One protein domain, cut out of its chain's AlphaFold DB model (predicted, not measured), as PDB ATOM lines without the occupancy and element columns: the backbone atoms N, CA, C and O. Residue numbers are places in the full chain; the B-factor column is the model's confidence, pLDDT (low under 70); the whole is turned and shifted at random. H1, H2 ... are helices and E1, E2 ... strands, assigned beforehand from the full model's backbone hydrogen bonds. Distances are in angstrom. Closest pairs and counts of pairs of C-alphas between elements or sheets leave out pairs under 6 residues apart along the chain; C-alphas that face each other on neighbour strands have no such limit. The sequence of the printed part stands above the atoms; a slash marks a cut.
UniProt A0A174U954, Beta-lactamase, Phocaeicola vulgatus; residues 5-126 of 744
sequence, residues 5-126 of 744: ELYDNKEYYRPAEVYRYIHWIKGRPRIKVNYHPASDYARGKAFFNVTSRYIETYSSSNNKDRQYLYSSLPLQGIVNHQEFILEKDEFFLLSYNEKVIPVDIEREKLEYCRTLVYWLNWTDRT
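AT A GLANCE: This is residues 5 to 126 of the 744 residues of the protein "Beta-lactamase" of Phocaeicola vulgatus (UniProt A0A174U954). A twisted wall of five strands, E2, E8, E6, E5 and E4 in that order across it, has a long helix, H2, laid across one of its faces at the E2 and E8 side; the last turns of that helix stick out past the wall. Short helix H1 sits by the end of E4 and the start of E5, near a small separate pair of strands, E3 and E7, and the loop of residues 7 to 12 sticks out near the start of the printed part. The printed part has 122 residues, with eight named strands and two named helices in the order E1 E2 E3 E4 E5 E6 H1 E7 E8 H2; the five-strand sheet is antiparallel throughout, and the class is mixed, helices and strands. The whole is only just loose, close to compact, with a radius of gyration of the C-alphas of 16.5 A and spans of 45 by 40 by 28 A.

IN THESE COORDINATES: E1, residues 11 to 13, begins at C-alpha 11 (96.917, 130.965, 48.691). E2, residues 18 to 22, measures 13.0 A from first to last C-alpha, and E3 is residues 30 to 32. E4, residues 46 to 50, is 12.8 A long, and E5, residues 55 to 59, is 13.4 A long. E6, residues 62 to 71, is the longest strand, 24.5 A from first to last C-alpha, and it bends by 59 degrees at residue 65. H1 is residues 75 to 79 and E7 is residues 83 to 85. E8, residues 90 to 95, is 16.9 A long and runs from C-alpha 90 at (90.199, 112.507, 70.349). H2, residues 105 to 124, is 28.1 A long and ends at C-alpha 124 (77.154, 126.287, 47.870).

HOW THE PARTS SIT: In the large sheet E2 and E4 are edge strands and E8, E6 and E5 are inner strands. E2 and E8 are antiparallel at 177 degrees, with N 20 and O 92 at 2.8 A. E8 and E6 are antiparallel at 163 degrees, with N 70 and O 93 at 2.8 A. E4, E5 and E6 form a meander, each strand the antiparallel neighbour of the one before, through the hairpins E4 and E5, and E5 and E6. N 57 and O 67 are 2.8 A apart across E5 and E6, and N 49 and O 56 are 2.8 A apart across E4 and E5. H2 is on this sheet at a height of 8.6 A, over E2 and, only just, over E8, on which 3 of its C-alphas fall. It runs across the strands, at 76 degrees to E2 on the local plane; its closest C-alphas to E8 are those of Ile 105 and Phe 91, 6.5 A apart. H1 is on the opposite face, over none of the strands, but only just, with 2 of its C-alphas falling on E5. The closest C-alphas of H1 and E4 are those of Gln 76 and Val 50, 6.8 A apart. E3 and E7 are antiparallel at 145 degrees, with N 31 and O 84 at 2.8 A. E1 pairs with no named strand, though residues 5 to 6 pair antiparallel with residues 11 to 12 of E1. In H1 and H2 every O i to N i+4 pair is within hydrogen-bond range.

THE WHOLE: The two C-alphas farthest apart, those of Ser 60 and Arg 125, are 46.5 A apart. Residues 7 to 12 stand free, as do residues 119 to 126, of which 119 to 124 belong to H2. The printed part has no cut. The link from E3 to E4, residues 33 to 45, is long. The mean pLDDT of the printed part is 92.8, and residues 7 to 10 are under 70.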
ATOM      1  N   GLU A   5      91.431 128.543  52.418       86.19
ATOM      2  CA  GLU A   5      92.149 129.736  51.956       86.19
ATOM      3  C   GLU A   5      93.022 130.314  53.074       86.19
ATOM      4  O   GLU A   5      92.593 130.448  54.221       86.19
ATOM      5  N   LEU A   6      94.266 130.631  52.725       81.31
ATOM      6  CA  LEU A   6      95.128 131.519  53.493       81.31
ATOM      7  C   LEU A   6      94.815 132.967  53.075       81.31
ATOM      8  O   LEU A   6      94.148 133.184  52.064       81.31
ATOM      9  N   TYR A   7      95.244 133.938  53.886       67.62
ATOM     10  CA  TYR A   7      94.954 135.372  53.737       67.62
ATOM     11  C   TYR A   7      94.924 135.861  52.261       67.62
ATOM     12  O   TYR A   7      95.726 135.432  51.433       67.62
ATOM     13  N   ASP A   8      93.993 136.767  51.936       63.75
ATOM     14  CA  ASP A   8      93.839 137.452  50.633       63.75
ATOM     15  C   ASP A   8      93.428 136.609  49.401       63.75
ATOM     16  O   ASP A   8      93.684 137.011  48.264       63.75
ATOM     17  N   ASN A   9      92.735 135.475  49.577       62.66
ATOM     18  CA  ASN A   9      92.117 134.669  48.498       62.66
ATOM     19  C   ASN A   9      93.080 134.167  47.397       62.66
ATOM     20  O   ASN A   9      92.636 133.769  46.316       62.66
ATOM     21  N   LYS A  10      94.398 134.193  47.626       66.88
ATOM     22  CA  LYS A  10      95.402 133.805  46.615       66.88
ATOM     23  C   LYS A  10      96.160 132.530  46.955       66.88
ATOM     24  O   LYS A  10      96.657 131.867  46.046       66.88
ATOM     25  N   GLU A  11      96.201 132.150  48.227       80.38
ATOM     26  CA  GLU A  11      96.917 130.965  48.691       80.38
ATOM     27  C   GLU A  11      95.983 130.001  49.419       80.38
ATOM     28  O   GLU A  11      94.988 130.394  50.020       80.38
ATOM     29  N   TYR A  12      96.301 128.709  49.359       86.94
ATOM     30  CA  TYR A  12      95.522 127.666  50.016       86.94
ATOM     31  C   TYR A  12      96.418 126.825  50.917       86.94
ATOM     32  O   TYR A  12      97.478 126.366  50.492       86.94
ATOM     33  N   TYR A  13      95.944 126.538  52.125       89.75
ATOM     34  CA  TYR A  13      96.569 125.567  53.010       89.75
ATOM     35  C   TYR A  13      96.141 124.156  52.613       89.75
ATOM     36  O   TYR A  13      94.966 123.809  52.732       89.75
ATOM     37  N   ARG A  14      97.080 123.356  52.092       88.50
ATOM     38  CA  ARG A  14      96.850 121.977  51.616       88.50
ATOM     39  C   ARG A  14      98.069 121.077  51.874       88.50
ATOM     40  O   ARG A  14      98.705 120.620  50.923       88.50
ATOM     41  N   PRO A  15      98.469 120.866  53.136       90.06
ATOM     42  CA  PRO A  15      99.593 119.998  53.457       90.06
ATOM     43  C   PRO A  15      99.310 118.538  53.066       90.06
ATOM     44  O   PRO A  15      98.161 118.088  53.055       90.06
ATOM     45  N   ALA A  16     100.372 117.775  52.791       88.38
ATOM     46  CA  ALA A  16     100.310 116.331  52.552       88.38
ATOM     47  C   ALA A  16     100.103 115.566  53.874       88.38
ATOM     48  O   ALA A  16     100.978 114.841  54.340       88.38
ATOM     49  N   GLU A  17      98.962 115.799  54.520       92.81
ATOM     50  CA  GLU A  17      98.690 115.378  55.893       92.81
ATOM     51  C   GLU A  17      97.284 114.807  56.047       92.81
ATOM     52  O   GLU A  17      96.312 115.272  55.437       92.81
ATOM     53  N   VAL A  18      97.168 113.806  56.915       93.62
ATOM     54  CA  VAL A  18      95.898 113.147  57.218       93.62
ATOM     55  C   VAL A  18      95.499 113.481  58.644       93.62
ATOM     56  O   VAL A  18      96.121 113.022  59.594       93.62
ATOM     57  N   TYR A  19      94.429 114.257  58.757       94.56
ATOM     58  CA  TYR A  19      93.797 114.646  60.010       94.56
ATOM     59  C   TYR A  19      92.559 113.774  60.215       94.56
ATOM     60  O   TYR A  19      91.755 113.603  59.288       94.56
ATOM     61  N   ARG A  20      92.393 113.227  61.417       94.94
ATOM     62  CA  ARG A  20      91.208 112.476  61.829       94.94
ATOM     63  C   ARG A  20      90.783 112.948  63.213       94.94
ATOM     64  O   ARG A  20      91.363 112.543  64.212       94.94
ATOM     65  N   TYR A  21      89.744 113.773  63.237       94.94
ATOM     66  CA  TYR A  21      89.063 114.211  64.448       94.94
ATOM     67  C   TYR A  21      87.943 113.225  64.794       94.94
ATOM     68  O   TYR A  21      87.100 112.908  63.950       94.94
ATOM     69  N   ILE A  22      87.959 112.710  66.018       95.19
ATOM     70  CA  ILE A  22      86.938 111.826  66.570       95.19
ATOM     71  C   ILE A  22      86.077 112.662  67.501       95.19
ATOM     72  O   ILE A  22      86.505 113.011  68.596       95.19
ATOM     73  N   HIS A  23      84.852 112.943  67.062       94.81
ATOM     74  CA  HIS A  23      83.871 113.625  67.889       94.81
ATOM     75  C   HIS A  23      83.132 112.621  68.781       94.81
ATOM     76  O   HIS A  23      82.437 111.725  68.288       94.81
ATOM     77  N   TRP A  24      83.282 112.757  70.094       95.56
ATOM     78  CA  TRP A  24      82.561 111.953  71.069       95.56
ATOM     79  C   TRP A  24      81.151 112.514  71.272       95.56
ATOM     80  O   TRP A  24      80.969 113.632  71.743       95.56
ATOM     81  N   ILE A  25      80.140 111.720  70.910       95.81
ATOM     82  CA  ILE A  25      78.731 112.135  70.986       95.81
ATOM     83  C   ILE A  25      78.101 111.728  72.325       95.81
ATOM     84  O   ILE A  25      77.459 112.541  72.983       95.81
ATOM     85  N   LYS A  26      78.215 110.446  72.706       94.50
ATOM     86  CA  LYS A  26      77.659 109.896  73.956       94.50
ATOM     87  C   LYS A  26      78.236 108.517  74.288       94.50
ATOM     88  O   LYS A  26      78.688 107.793  73.402       94.50
ATOM     89  N   GLY A  27      78.085 108.107  75.548       96.19
ATOM     90  CA  GLY A  27      78.435 106.765  76.025       96.19
ATOM     91  C   GLY A  27      79.938 106.562  76.226       96.19
ATOM     92  O   GLY A  27      80.684 107.524  76.370       96.19
ATOM     93  N   ARG A  28      80.378 105.299  76.255       96.31
ATOM     94  CA  ARG A  28      81.789 104.902  76.433       96.31
ATOM     95  C   ARG A  28      82.226 103.912  75.345       96.31
ATOM     96  O   ARG A  28      82.398 102.726  75.637       96.31
ATOM     97  N   PRO A  29      82.319 104.342  74.072       97.00
ATOM     98  CA  PRO A  29      82.734 103.451  73.000       97.00
ATOM     99  C   PRO A  29      84.193 103.020  73.190       97.00
ATOM    100  O   PRO A  29      85.048 103.818  73.570       97.00
ATOM    101  N   ARG A  30      84.469 101.743  72.912       96.81
ATOM    102  CA  ARG A  30      85.826 101.189  72.890       96.81
ATOM    103  C   ARG A  30      86.362 101.265  71.471       96.81
ATOM    104  O   ARG A  30      85.682 100.834  70.542       96.81
ATOM    105  N   ILE A  31      87.568 101.792  71.307       95.25
ATOM    106  CA  ILE A  31      88.246 101.855  70.014       95.25
ATOM    107  C   ILE A  31      89.620 101.207  70.090       95.25
ATOM    108  O   ILE A  31      90.276 101.202  71.128       95.25
ATOM    109  N   LYS A  32      90.072 100.701  68.949       95.69
ATOM    110  CA  LYS A  32      91.414 100.165  68.757       95.69
ATOM    111  C   LYS A  32      92.016 100.795  67.512       95.69
ATOM    112  O   LYS A  32      91.351 100.890  66.482       95.69
ATOM    113  N   VAL A  33      93.270 101.226  67.609       94.75
ATOM    114  CA  VAL A  33      93.982 101.882  66.507       94.75
ATOM    115  C   VAL A  33      94.976 100.896  65.900       94.75
ATOM    116  O   VAL A  33      95.952 100.499  66.537       94.75
ATOM    117  N   ASN A  34      94.730 100.502  64.653       94.19
ATOM    118  CA  ASN A  34      95.643  99.657  63.889       94.19
ATOM    119  C   ASN A  34      96.547 100.551  63.033       94.19
ATOM    120  O   ASN A  34      96.204 100.896  61.903       94.19
ATOM    121  N   TYR A  35      97.680 100.971  63.600       94.19
ATOM    122  CA  TYR A  35      98.673 101.781  62.896       94.19
ATOM    123  C   TYR A  35      99.734 100.886  62.239       94.19
ATOM    124  O   TYR A  35     100.685 100.458  62.887       94.19
ATOM    125  N   HIS A  36      99.548 100.593  60.948       92.44
ATOM    126  CA  HIS A  36     100.452  99.770  60.129       92.44
ATOM    127  C   HIS A  36     100.943 100.552  58.901       92.44
ATOM    128  O   HIS A  36     100.474 100.315  57.787       92.44
ATOM    129  N   PRO A  37     101.845 101.531  59.085       91.75
ATOM    130  CA  PRO A  37     102.406 102.284  57.971       91.75
ATOM    131  C   PRO A  37     103.244 101.372  57.065       91.75
ATOM    132  O   PRO A  37     104.045 100.564  57.531       91.75
ATOM    133  N   ALA A  38     103.058 101.531  55.757       90.50
ATOM    134  CA  ALA A  38     103.668 100.705  54.721       90.50
ATOM    135  C   ALA A  38     104.286 101.587  53.624       90.50
ATOM    136  O   ALA A  38     103.844 101.579  52.471       90.50
ATOM    137  N   SER A  39     105.284 102.396  53.997       88.56
ATOM    138  CA  SER A  39     106.004 103.268  53.061       88.56
ATOM    139  C   SER A  39     106.646 102.469  51.927       88.56
ATOM    140  O   SER A  39     106.984 101.296  52.095       88.56
ATOM    141  N   ASP A  40     106.802 103.111  50.763       89.75
ATOM    142  CA  ASP A  40     107.358 102.486  49.552       89.75
ATOM    143  C   ASP A  40     106.701 101.126  49.242       89.75
ATOM    144  O   ASP A  40     107.356 100.102  49.045       89.75
ATOM    145  N   TYR A  41     105.362 101.110  49.261       92.19
ATOM    146  CA  TYR A  41     104.542  99.943  48.927       92.19
ATOM    147  C   TYR A  41     104.899  98.683  49.737       92.19
ATOM    148  O   TYR A  41     104.873  97.580  49.198       92.19
ATOM    149  N   ALA A  42     105.256  98.839  51.017       92.56
ATOM    150  CA  ALA A  42     105.677  97.751  51.909       92.56
ATOM    151  C   ALA A  42     106.949  96.990  51.477       92.56
ATOM    152  O   ALA A  42     107.177  95.872  51.937       92.56
ATOM    153  N   ARG A  43     107.798  97.565  50.611       91.56
ATOM    154  CA  ARG A  43     109.084  96.944  50.231       91.56
ATOM    155  C   ARG A  43     110.090  96.902  51.377       91.56
ATOM    156  O   ARG A  43     110.957  96.033  51.411       91.56
ATOM    157  N   GLY A  44     110.005  97.865  52.292       89.94
ATOM    158  CA  GLY A  44     110.832  97.921  53.489       89.94
ATOM    159  C   GLY A  44     110.038  97.623  54.757       89.94
ATOM    160  O   GLY A  44     108.821  97.798  54.817       89.94
ATOM    161  N   LYS A  45     110.751  97.196  55.801       91.69
ATOM    162  CA  LYS A  45     110.189  97.045  57.143       91.69
ATOM    163  C   LYS A  45     110.039  98.423  57.785       91.69
ATOM    164  O   LYS A  45     110.989  99.204  57.778       91.69
ATOM    165  N   ALA A  46     108.872  98.699  58.361       93.81
ATOM    166  CA  ALA A  46     108.640  99.905  59.146       93.81
ATOM    167  C   ALA A  46     109.267  99.781  60.544       93.81
ATOM    168  O   ALA A  46     109.142  98.749  61.210       93.81
ATOM    169  N   PHE A  47     109.917 100.850  60.992       93.94
ATOM    170  CA  PHE A  47     110.440 101.009  62.345       93.94
ATOM    171  C   PHE A  47     109.737 102.165  63.039       93.94
ATOM    172  O   PHE A  47     109.379 103.149  62.394       93.94
ATOM    173  N   PHE A  48     109.587 102.050  64.358       95.50
ATOM    174  CA  PHE A  48     108.934 103.051  65.191       95.50
ATOM    175  C   PHE A  48     109.913 103.622  66.209       95.50
ATOM    176  O   PHE A  48     110.623 102.878  66.884       95.50
ATOM    177  N   ASN A  49     109.899 104.940  66.354       95.69
ATOM    178  CA  ASN A  49     110.514 105.658  67.457       95.69
ATOM    179  C   ASN A  49     109.407 106.423  68.196       95.69
ATOM    180  O   ASN A  49     108.850 107.394  67.681       95.69
ATOM    181  N   VAL A  50     109.025 105.924  69.372       97.31
ATOM    182  CA  VAL A  50     107.914 106.471  70.160       97.31
ATOM    183  C   VAL A  50     108.463 107.497  71.139       97.31
ATOM    184  O   VAL A  50     109.282 107.176  71.997       97.31
ATOM    185  N   THR A  51     107.983 108.730  71.030       95.75
ATOM    186  CA  THR A  51     108.311 109.816  71.958       95.75
ATOM    187  C   THR A  51     107.096 110.162  72.819       95.75
ATOM    188  O   THR A  51     106.021 109.583  72.667       95.75
ATOM    189  N   SER A  52     107.230 111.150  73.706       92.88
ATOM    190  CA  SER A  52     106.086 111.713  74.435       92.88
ATOM    191  C   SER A  52     105.146 112.552  73.558       92.88
ATOM    192  O   SER A  52     104.050 112.874  74.007       92.88
ATOM    193  N   ARG A  53     105.557 112.929  72.336       94.44
ATOM    194  CA  ARG A  53     104.810 113.857  71.462       94.44
ATOM    195  C   ARG A  53     104.274 113.216  70.185       94.44
ATOM    196  O   ARG A  53     103.241 113.647  69.684       94.44
ATOM    197  N   TYR A  54     104.978 112.228  69.643       97.25
ATOM    198  CA  TYR A  54     104.619 111.557  68.394       97.25
ATOM    199  C   TYR A  54     105.258 110.173  68.275       97.25
ATOM    200  O   TYR A  54     106.236 109.857  68.959       97.25
ATOM    201  N   ILE A  55     104.727 109.378  67.350       97.81
ATOM    202  CA  ILE A  55     105.362 108.166  66.833       97.81
ATOM    203  C   ILE A  55     106.034 108.533  65.515       97.81
ATOM    204  O   ILE A  55     105.359 108.840  64.533       97.81
ATOM    205  N   GLU A  56     107.358 108.497  65.486       97.12
ATOM    206  CA  GLU A  56     108.124 108.612  64.250       97.12
ATOM    207  C   GLU A  56     108.208 107.236  63.587       97.12
ATOM    208  O   GLU A  56     108.502 106.232  64.235       97.12
ATOM    209  N   THR A  57     107.934 107.194  62.288       96.00
ATOM    210  CA  THR A  57     107.984 105.998  61.450       96.00
ATOM    211  C   THR A  57     108.945 106.222  60.294       96.00
ATOM    212  O   THR A  57     108.873 107.250  59.625       96.00
ATOM    213  N   TYR A  58     109.811 105.246  60.029       94.00
ATOM    214  CA  TYR A  58     110.681 105.221  58.849       94.00
ATOM    215  C   TYR A  58     110.835 103.792  58.319       94.00
ATOM    216  O   TYR A  58     110.630 102.819  59.048       94.00
ATOM    217  N   SER A  59     111.180 103.657  57.037       92.69
ATOM    218  CA  SER A  59     111.305 102.362  56.354       92.69
ATOM    219  C   SER A  59     112.762 101.921  56.217       92.69
ATOM    220  O   SER A  59     113.652 102.746  56.001       92.69
ATOM    221  N   SER A  60     113.012 100.607  56.242       92.19
ATOM    222  CA  SER A  60     114.312 100.037  55.865       92.19
ATOM    223  C   SER A  60     114.702 100.328  54.410       92.19
ATOM    224  O   SER A  60     115.890 100.329  54.106       92.19
ATOM    225  N   SER A  61     113.734 100.556  53.511       89.44
ATOM    226  CA  SER A  61     114.008 100.877  52.100       89.44
ATOM    227  C   SER A  61     114.474 102.322  51.900       89.44
ATOM    228  O   SER A  61     115.224 102.604  50.970       89.44
ATOM    229  N   ASN A  62     114.076 103.233  52.794       89.88
ATOM    230  CA  ASN A  62     114.528 104.618  52.804       89.88
ATOM    231  C   ASN A  62     114.379 105.221  54.210       89.88
ATOM    232  O   ASN A  62     113.300 105.659  54.602       89.88
ATOM    233  N   ASN A  63     115.481 105.299  54.961       87.12
ATOM    234  CA  ASN A  63     115.486 105.841  56.327       87.12
ATOM    235  C   ASN A  63     115.352 107.379  56.400       87.12
ATOM    236  O   ASN A  63     115.280 107.944  57.498       87.12
ATOM    237  N   LYS A  64     115.362 108.060  55.246       88.50
ATOM    238  CA  LYS A  64     115.114 109.502  55.132       88.50
ATOM    239  C   LYS A  64     113.636 109.819  54.921       88.50
ATOM    240  O   LYS A  64     113.242 110.948  55.186       88.50
ATOM    241  N   ASP A  65     112.838 108.854  54.462       87.88
ATOM    242  CA  ASP A  65     111.388 109.007  54.353       87.88
ATOM    243  C   ASP A  65     110.756 108.779  55.731       87.88
ATOM    244  O   ASP A  65     110.716 107.650  56.231       87.88
ATOM    245  N   ARG A  66     110.348 109.878  56.375       92.00
ATOM    246  CA  ARG A  66     109.844 109.890  57.752       92.00
ATOM    247  C   ARG A  66     108.399 110.349  57.800       92.00
ATOM    248  O   ARG A  66     107.996 111.271  57.096       92.00
ATOM    249  N   GLN A  67     107.638 109.707  58.674       95.12
ATOM    250  CA  GLN A  67     106.258 110.054  58.979       95.12
ATOM    251  C   GLN A  67     106.090 110.177  60.490       95.12
ATOM    252  O   GLN A  67     106.695 109.431  61.256       95.12
ATOM    253  N   TYR A  68     105.239 111.097  60.916       96.62
ATOM    254  CA  TYR A  68     104.994 111.432  62.309       96.62
ATOM    255  C   TYR A  68     103.500 111.287  62.587       96.62
ATOM    256  O   TYR A  68     102.690 111.999  61.988       96.62
ATOM    257  N   LEU A  69     103.138 110.363  63.482       97.75
ATOM    258  CA  LEU A  69     101.778 110.235  64.000       97.75
ATOM    259  C   LEU A  69     101.666 110.956  65.345       97.75
ATOM    260  O   LEU A  69     102.320 110.578  66.317       97.75
ATOM    261  N   TYR A  70     100.792 111.953  65.399       97.81
ATOM    262  CA  TYR A  70     100.368 112.647  66.610       97.81
ATOM    263  C   TYR A  70      98.994 112.131  67.031       97.81
ATOM    264  O   TYR A  70      98.156 111.825  66.179       97.81
ATOM    265  N   SER A  71      98.753 112.047  68.336       97.44
ATOM    266  CA  SER A  71      97.451 111.677  68.882       97.44
ATOM    267  C   SER A  71      97.279 112.217  70.295       97.44
ATOM    268  O   SER A  71      98.254 112.350  71.034       97.44
ATOM    269  N   SER A  72      96.032 112.479  70.675       96.88
ATOM    270  CA  SER A  72      95.635 112.703  72.066       96.88
ATOM    271  C   SER A  72      95.556 111.406  72.889       96.88
ATOM    272  O   SER A  72      95.574 111.471  74.119       96.88
ATOM    273  N   LEU A  73      95.535 110.234  72.239       96.50
ATOM    274  CA  LEU A  73      95.613 108.934  72.907       96.50
ATOM    275  C   LEU A  73      97.064 108.552  73.252       96.50
ATOM    276  O   LEU A  73      97.996 108.946  72.544       96.50
ATOM    277  N   PRO A  74      97.282 107.711  74.285       96.62
ATOM    278  CA  PRO A  74      98.610 107.209  74.630       96.62
ATOM    279  C   PRO A  74      99.313 106.509  73.455       96.62
ATOM    280  O   PRO A  74      98.927 105.418  73.031       96.62
ATOM    281  N   LEU A  75     100.405 107.107  72.970       97.44
ATOM    282  CA  LEU A  75     101.132 106.661  71.773       97.44
ATOM    283  C   LEU A  75     101.699 105.243  71.903       97.44
ATOM    284  O   LEU A  75     101.604 104.446  70.970       97.44
ATOM    285  N   GLN A  76     102.223 104.890  73.080       96.56
ATOM    286  CA  GLN A  76     102.691 103.527  73.342       96.56
ATOM    287  C   GLN A  76     101.543 102.512  73.266       96.56
ATOM    288  O   GLN A  76     101.735 101.398  72.782       96.56
ATOM    289  N   GLY A  77     100.338 102.901  73.690       96.44
ATOM    290  CA  GLY A  77      99.150 102.063  73.563       96.44
ATOM    291  C   GLY A  77      98.756 101.828  72.104       96.44
ATOM    292  O   GLY A  77      98.342 100.722  71.766       96.44
ATOM    293  N   ILE A  78      98.942 102.824  71.226       96.75
ATOM    294  CA  ILE A  78      98.668 102.698  69.785       96.75
ATOM    295  C   ILE A  78      99.614 101.672  69.152       96.75
ATOM    296  O   ILE A  78      99.148 100.764  68.465       96.75
ATOM    297  N   VAL A  79     100.923 101.773  69.422       94.94
ATOM    298  CA  VAL A  79     101.922 100.796  68.938       94.94
ATOM    299  C   VAL A  79     101.634  99.396  69.476       94.94
ATOM    300  O   VAL A  79     101.757  98.413  68.753       94.94
ATOM    301  N   ASN A  80     101.191  99.305  70.730       95.00
ATOM    302  CA  ASN A  80     100.848  98.042  71.374       95.00
ATOM    303  C   ASN A  80      99.443  97.529  71.003       95.00
ATOM    304  O   ASN A  80      99.003  96.526  71.562       95.00
ATOM    305  N   HIS A  81      98.725  98.204  70.095       94.81
ATOM    306  CA  HIS A  81      97.375  97.835  69.668       94.81
ATOM    307  C   HIS A  81      96.387  97.657  70.836       94.81
ATOM    308  O   HIS A  81      95.530  96.763  70.817       94.81
ATOM    309  N   GLN A  82      96.521  98.504  71.858       97.00
ATOM    310  CA  GLN A  82      95.646  98.522  73.022       97.00
ATOM    311  C   GLN A  82      94.263  99.069  72.660       97.00
ATOM    312  O   GLN A  82      94.092  99.834  71.706       97.00
ATOM    313  N   GLU A  83      93.268  98.653  73.435       97.56
ATOM    314  CA  GLU A  83      91.941  99.247  73.375       97.56
ATOM    315  C   GLU A  83      91.863 100.472  74.281       97.56
ATOM    316  O   GLU A  83      92.350 100.462  75.412       97.56
ATOM    317  N   PHE A  84      91.196 101.506  73.786       97.19
ATOM    318  CA  PHE A  84      90.955 102.756  74.487       97.19
ATOM    319  C   PHE A  84      89.459 102.948  74.685       97.19
ATOM    320  O   PHE A  84      88.662 102.634  73.800       97.19
ATOM    321  N   ILE A  85      89.074 103.491  75.834       97.44
ATOM    322  CA  ILE A  85      87.707 103.947  76.079       97.44
ATOM    323  C   ILE A  85      87.660 105.429  75.716       97.44
ATOM    324  O   ILE A  85      88.432 106.218  76.253       97.44
ATOM    325  N   LEU A  86      86.766 105.799  74.805       96.62
ATOM    326  CA  LEU A  86      86.527 107.195  74.465       96.62
ATOM    327  C   LEU A  86      85.606 107.838  75.503       96.62
ATOM    328  O   LEU A  86      84.470 107.395  75.694       96.62
ATOM    329  N   GLU A  87      86.088 108.908  76.127       95.44
ATOM    330  CA  GLU A  87      85.334 109.710  77.104       95.44
ATOM    331  C   GLU A  87      85.192 111.183  76.686       95.44
ATOM    332  O   GLU A  87      84.465 111.944  77.317       95.44
ATOM    333  N   LYS A  88      85.897 111.582  75.626       95.69
ATOM    334  CA  LYS A  88      85.956 112.936  75.072       95.69
ATOM    335  C   LYS A  88      86.372 112.867  73.604       95.69
ATOM    336  O   LYS A  88      86.647 111.782  73.087       95.69
ATOM    337  N   ASP A  89      86.416 114.021  72.950       97.06
ATOM    338  CA  ASP A  89      86.962 114.126  71.601       97.06
ATOM    339  C   ASP A  89      88.442 113.726  71.579       97.06
ATOM    340  O   ASP A  89      89.224 114.110  72.451       97.06
ATOM    341  N   GLU A  90      88.829 112.981  70.551       97.31
ATOM    342  CA  GLU A  90      90.199 112.507  70.349       97.31
ATOM    343  C   GLU A  90      90.648 112.809  68.914       97.31
ATOM    344  O   GLU A  90      89.824 113.062  68.032       97.31
ATOM    345  N   PHE A  91      91.952 112.774  68.642       97.19
ATOM    346  CA  PHE A  91      92.467 113.038  67.300       97.19
ATOM    347  C   PHE A  91      93.631 112.135  66.887       97.19
ATOM    348  O   PHE A  91      94.344 111.554  67.713       97.19
ATOM    349  N   PHE A  92      93.846 112.090  65.572       97.06
ATOM    350  CA  PHE A  92      95.070 111.618  64.940       97.06
ATOM    351  C   PHE A  92      95.501 112.574  63.836       97.06
ATOM    352  O   PHE A  92      94.689 112.946  62.987       97.06
ATOM    353  N   LEU A  93      96.793 112.875  63.794       97.06
ATOM    354  CA  LEU A  93      97.423 113.600  62.700       97.06
ATOM    355  C   LEU A  93      98.622 112.801  62.192       97.06
ATOM    356  O   LEU A  93      99.569 112.572  62.937       97.06
ATOM    357  N   LEU A  94      98.592 112.410  60.920       96.31
ATOM    358  CA  LEU A  94      99.731 111.837  60.208       96.31
ATOM    359  C   LEU A  94     100.361 112.902  59.305       96.31
ATOM    360  O   LEU A  94      99.682 113.453  58.432       96.31
ATOM    361  N   SER A  95     101.653 113.168  59.495       94.88
ATOM    362  CA  SER A  95     102.411 114.152  58.717       94.88
ATOM    363  C   SER A  95     103.765 113.621  58.258       94.88
ATOM    364  O   SER A  95     104.377 112.808  58.938       94.88
ATOM    365  N   TYR A  96     104.253 114.117  57.121       92.25
ATOM    366  CA  TYR A  96     105.632 113.906  56.665       92.25
ATOM    367  C   TYR A  96     106.639 114.870  57.319       92.25
ATOM    368  O   TYR A  96     107.843 114.682  57.189       92.25
ATOM    369  N   ASN A  97     106.160 115.896  58.031       91.88
ATOM    370  CA  ASN A  97     106.992 116.898  58.688       91.88
ATOM    371  C   ASN A  97     106.751 116.896  60.199       91.88
ATOM    372  O   ASN A  97     105.604 116.904  60.655       91.88
ATOM    373  N   GLU A  98     107.826 116.976  60.983       94.38
ATOM    374  CA  GLU A  98     107.708 117.154  62.429       94.38
ATOM    375  C   GLU A  98     107.036 118.500  62.752       94.38
ATOM    376  O   GLU A  98     107.409 119.567  62.256       94.38
ATOM    377  N   LYS A  99     106.021 118.461  63.615       94.88
ATOM    378  CA  LYS A  99     105.337 119.637  64.147       94.88
ATOM    379  C   LYS A  99     106.122 120.219  65.317       94.88
ATOM    380  O   LYS A  99     106.197 119.626  66.389       94.88
ATOM    381  N   VAL A 100     106.655 121.422  65.108       92.62
ATOM    382  CA  VAL A 100     107.379 122.192  66.134       92.62
ATOM    383  C   VAL A 100     106.433 122.689  67.230       92.62
ATOM    384  O   VAL A 100     106.748 122.616  68.415       92.62
ATOM    385  N   ILE A 101     105.259 123.181  66.828       92.44
ATOM    386  CA  ILE A 101     104.206 123.611  67.751       92.44
ATOM    387  C   ILE A 101     103.417 122.369  68.186       92.44
ATOM    388  O   ILE A 101     103.030 121.599  67.294       92.44
ATOM    389  N   PRO A 102     103.140 122.190  69.496       91.81
ATOM    390  CA  PRO A 102     102.296 121.111  69.993       91.81
ATOM    391  C   PRO A 102     100.991 120.969  69.203       91.81
ATOM    392  O   PRO A 102     100.407 121.943  68.720       91.81
ATOM    393  N   VAL A 103     100.570 119.722  69.024       94.88
ATOM    394  CA  VAL A 103      99.304 119.378  68.381       94.88
ATOM    395  C   VAL A 103      98.360 118.950  69.490       94.88
ATOM    396  O   VAL A 103      98.670 118.023  70.235       94.88
ATOM    397  N   ASP A 104      97.245 119.654  69.621       95.00
ATOM    398  CA  ASP A 104      96.202 119.379  70.599       95.00
ATOM    399  C   ASP A 104      94.824 119.350  69.927       95.00
ATOM    400  O   ASP A 104      94.677 119.624  68.733       95.00
ATOM    401  N   ILE A 105      93.806 118.987  70.706       95.50
ATOM    402  CA  ILE A 105      92.447 118.808  70.197       95.50
ATOM    403  C   ILE A 105      91.845 120.108  69.642       95.50
ATOM    404  O   ILE A 105      91.098 120.063  68.667       95.50
ATOM    405  N   GLU A 106      92.192 121.268  70.208       94.94
ATOM    406  CA  GLU A 106      91.660 122.564  69.773       94.94
ATOM    407  C   GLU A 106      92.245 122.980  68.426       94.94
ATOM    408  O   GLU A 106      91.516 123.434  67.541       94.94
ATOM    409  N   ARG A 107      93.548 122.757  68.227       93.81
ATOM    410  CA  ARG A 107      94.189 122.948  66.927       93.81
ATOM    411  C   ARG A 107      93.538 122.071  65.861       93.81
ATOM    412  O   ARG A 107      93.169 122.575  64.805       93.81
ATOM    413  N   GLU A 108      93.351 120.785  66.138       94.25
ATOM    414  CA  GLU A 108      92.747 119.839  65.190       94.25
ATOM    415  C   GLU A 108      91.289 120.191  64.864       94.25
ATOM    416  O   GLU A 108      90.865 120.135  63.706       94.25
ATOM    417  N   LYS A 109      90.525 120.632  65.868       93.88
ATOM    418  CA  LYS A 109      89.155 121.123  65.695       93.88
ATOM    419  C   LYS A 109      89.103 122.390  64.842       93.88
ATOM    420  O   LYS A 109      88.221 122.513  63.993       93.88
ATOM    421  N   LEU A 110      90.047 123.317  65.016       92.88
ATOM    422  CA  LEU A 110      90.149 124.515  64.179       92.88
ATOM    423  C   LEU A 110      90.425 124.155  62.711       92.88
ATOM    424  O   LEU A 110      89.766 124.687  61.814       92.88
ATOM    425  N   GLU A 111      91.350 123.224  62.467       92.94
ATOM    426  CA  GLU A 111      91.659 122.708  61.128       92.94
ATOM    427  C   GLU A 111      90.441 122.026  60.482       92.94
ATOM    428  O   GLU A 111      90.136 122.263  59.305       92.94
ATOM    429  N   TYR A 112      89.685 121.245  61.263       93.62
ATOM    430  CA  TYR A 112      88.410 120.668  60.836       93.62
ATOM    431  C   TYR A 112      87.394 121.750  60.451       93.62
ATOM    432  O   TYR A 112      86.862 121.706  59.342       93.62
ATOM    433  N   CYS A 113      87.157 122.745  61.311       93.94
ATOM    434  CA  CYS A 113      86.189 123.814  61.059       93.94
ATOM    435  C   CYS A 113      86.532 124.621  59.799       93.94
ATOM    436  O   CYS A 113      85.660 124.857  58.965       93.94
ATOM    437  N   ARG A 114      87.802 125.005  59.616       94.19
ATOM    438  CA  ARG A 114      88.256 125.720  58.409       94.19
ATOM    439  C   ARG A 114      88.034 124.897  57.145       94.19
ATOM    440  O   ARG A 114      87.529 125.409  56.148       94.19
ATOM    441  N   THR A 115      88.372 123.610  57.208       93.94
ATOM    442  CA  THR A 115      88.180 122.677  56.095       93.94
ATOM    443  C   THR A 115      86.697 122.480  55.783       93.94
ATOM    444  O   THR A 115      86.309 122.499  54.619       93.94
ATOM    445  N   LEU A 116      85.851 122.342  56.806       94.12
ATOM    446  CA  LEU A 116      84.404 122.231  56.648       94.12
ATOM    447  C   LEU A 116      83.829 123.468  55.950       94.12
ATOM    448  O   LEU A 116      83.110 123.323  54.967       94.12
ATOM    449  N   VAL A 117      84.192 124.671  56.403       94.12
ATOM    450  CA  VAL A 117      83.744 125.931  55.787       94.12
ATOM    451  C   VAL A 117      84.174 126.017  54.322       94.12
ATOM    452  O   VAL A 117      83.364 126.390  53.477       94.12
ATOM    453  N   TYR A 118      85.407 125.622  53.990       92.56
ATOM    454  CA  TYR A 118      85.856 125.568  52.597       92.56
ATOM    455  C   TYR A 118      84.960 124.673  51.733       92.56
ATOM    456  O   TYR A 118      84.515 125.101  50.667       92.56
ATOM    457  N   TRP A 119      84.678 123.448  52.186       93.06
ATOM    458  CA  TRP A 119      83.845 122.514  51.428       93.06
ATOM    459  C   TRP A 119      82.397 122.985  51.331       93.06
ATOM    460  O   TRP A 119      81.844 122.912  50.239       93.06
ATOM    461  N   LEU A 120      81.824 123.537  52.406       93.06
ATOM    462  CA  LEU A 120      80.482 124.127  52.390       93.06
ATOM    463  C   LEU A 120      80.389 125.269  51.370       93.06
ATOM    464  O   LEU A 120      79.492 125.267  50.529       93.06
ATOM    465  N   ASN A 121      81.360 126.185  51.368       91.56
ATOM    466  CA  ASN A 121      81.427 127.280  50.398       91.56
ATOM    467  C   ASN A 121      81.600 126.771  48.961       91.56
ATOM    468  O   ASN A 121      81.047 127.341  48.020       91.56
ATOM    469  N   TRP A 122      82.372 125.700  48.765       91.44
ATOM    470  CA  TRP A 122      82.532 125.087  47.450       91.44
ATOM    471  C   TRP A 122      81.225 124.432  46.972       91.44
ATOM    472  O   TRP A 122      80.812 124.643  45.831       91.44
ATOM    473  N   THR A 123      80.531 123.689  47.839       91.94
ATOM    474  CA  THR A 123      79.236 123.064  47.515       91.94
ATOM    475  C   THR A 123      78.113 124.076  47.317       91.94
ATOM    476  O   THR A 123      77.222 123.832  46.509       91.94
ATOM    477  N   ASP A 124      78.150 125.217  48.004       90.81
ATOM    478  CA  ASP A 124      77.154 126.287  47.870       90.81
ATOM    479  C   ASP A 124      77.180 126.928  46.471       90.81
ATOM    480  O   ASP A 124      76.140 127.165  45.864       90.81
ATOM    481  N   ARG A 125      78.376 127.078  45.882       89.56
ATOM    482  CA  ARG A 125      78.558 127.569  44.500       89.56
ATOM    483  C   ARG A 125      78.145 126.564  43.422       89.56
ATOM    484  O   ARG A 125      78.148 126.899  42.239       89.56
ATOM    485  N   THR A 126      77.837 125.327  43.804       90.75
ATOM    486  CA  THR A 126      77.414 124.285  42.864       90.75
ATOM    487  C   THR A 126      75.951 124.482  42.497       90.75
ATOM    488  O   THR A 126      75.098 124.613  43.376       90.75
TER     489      THR A 126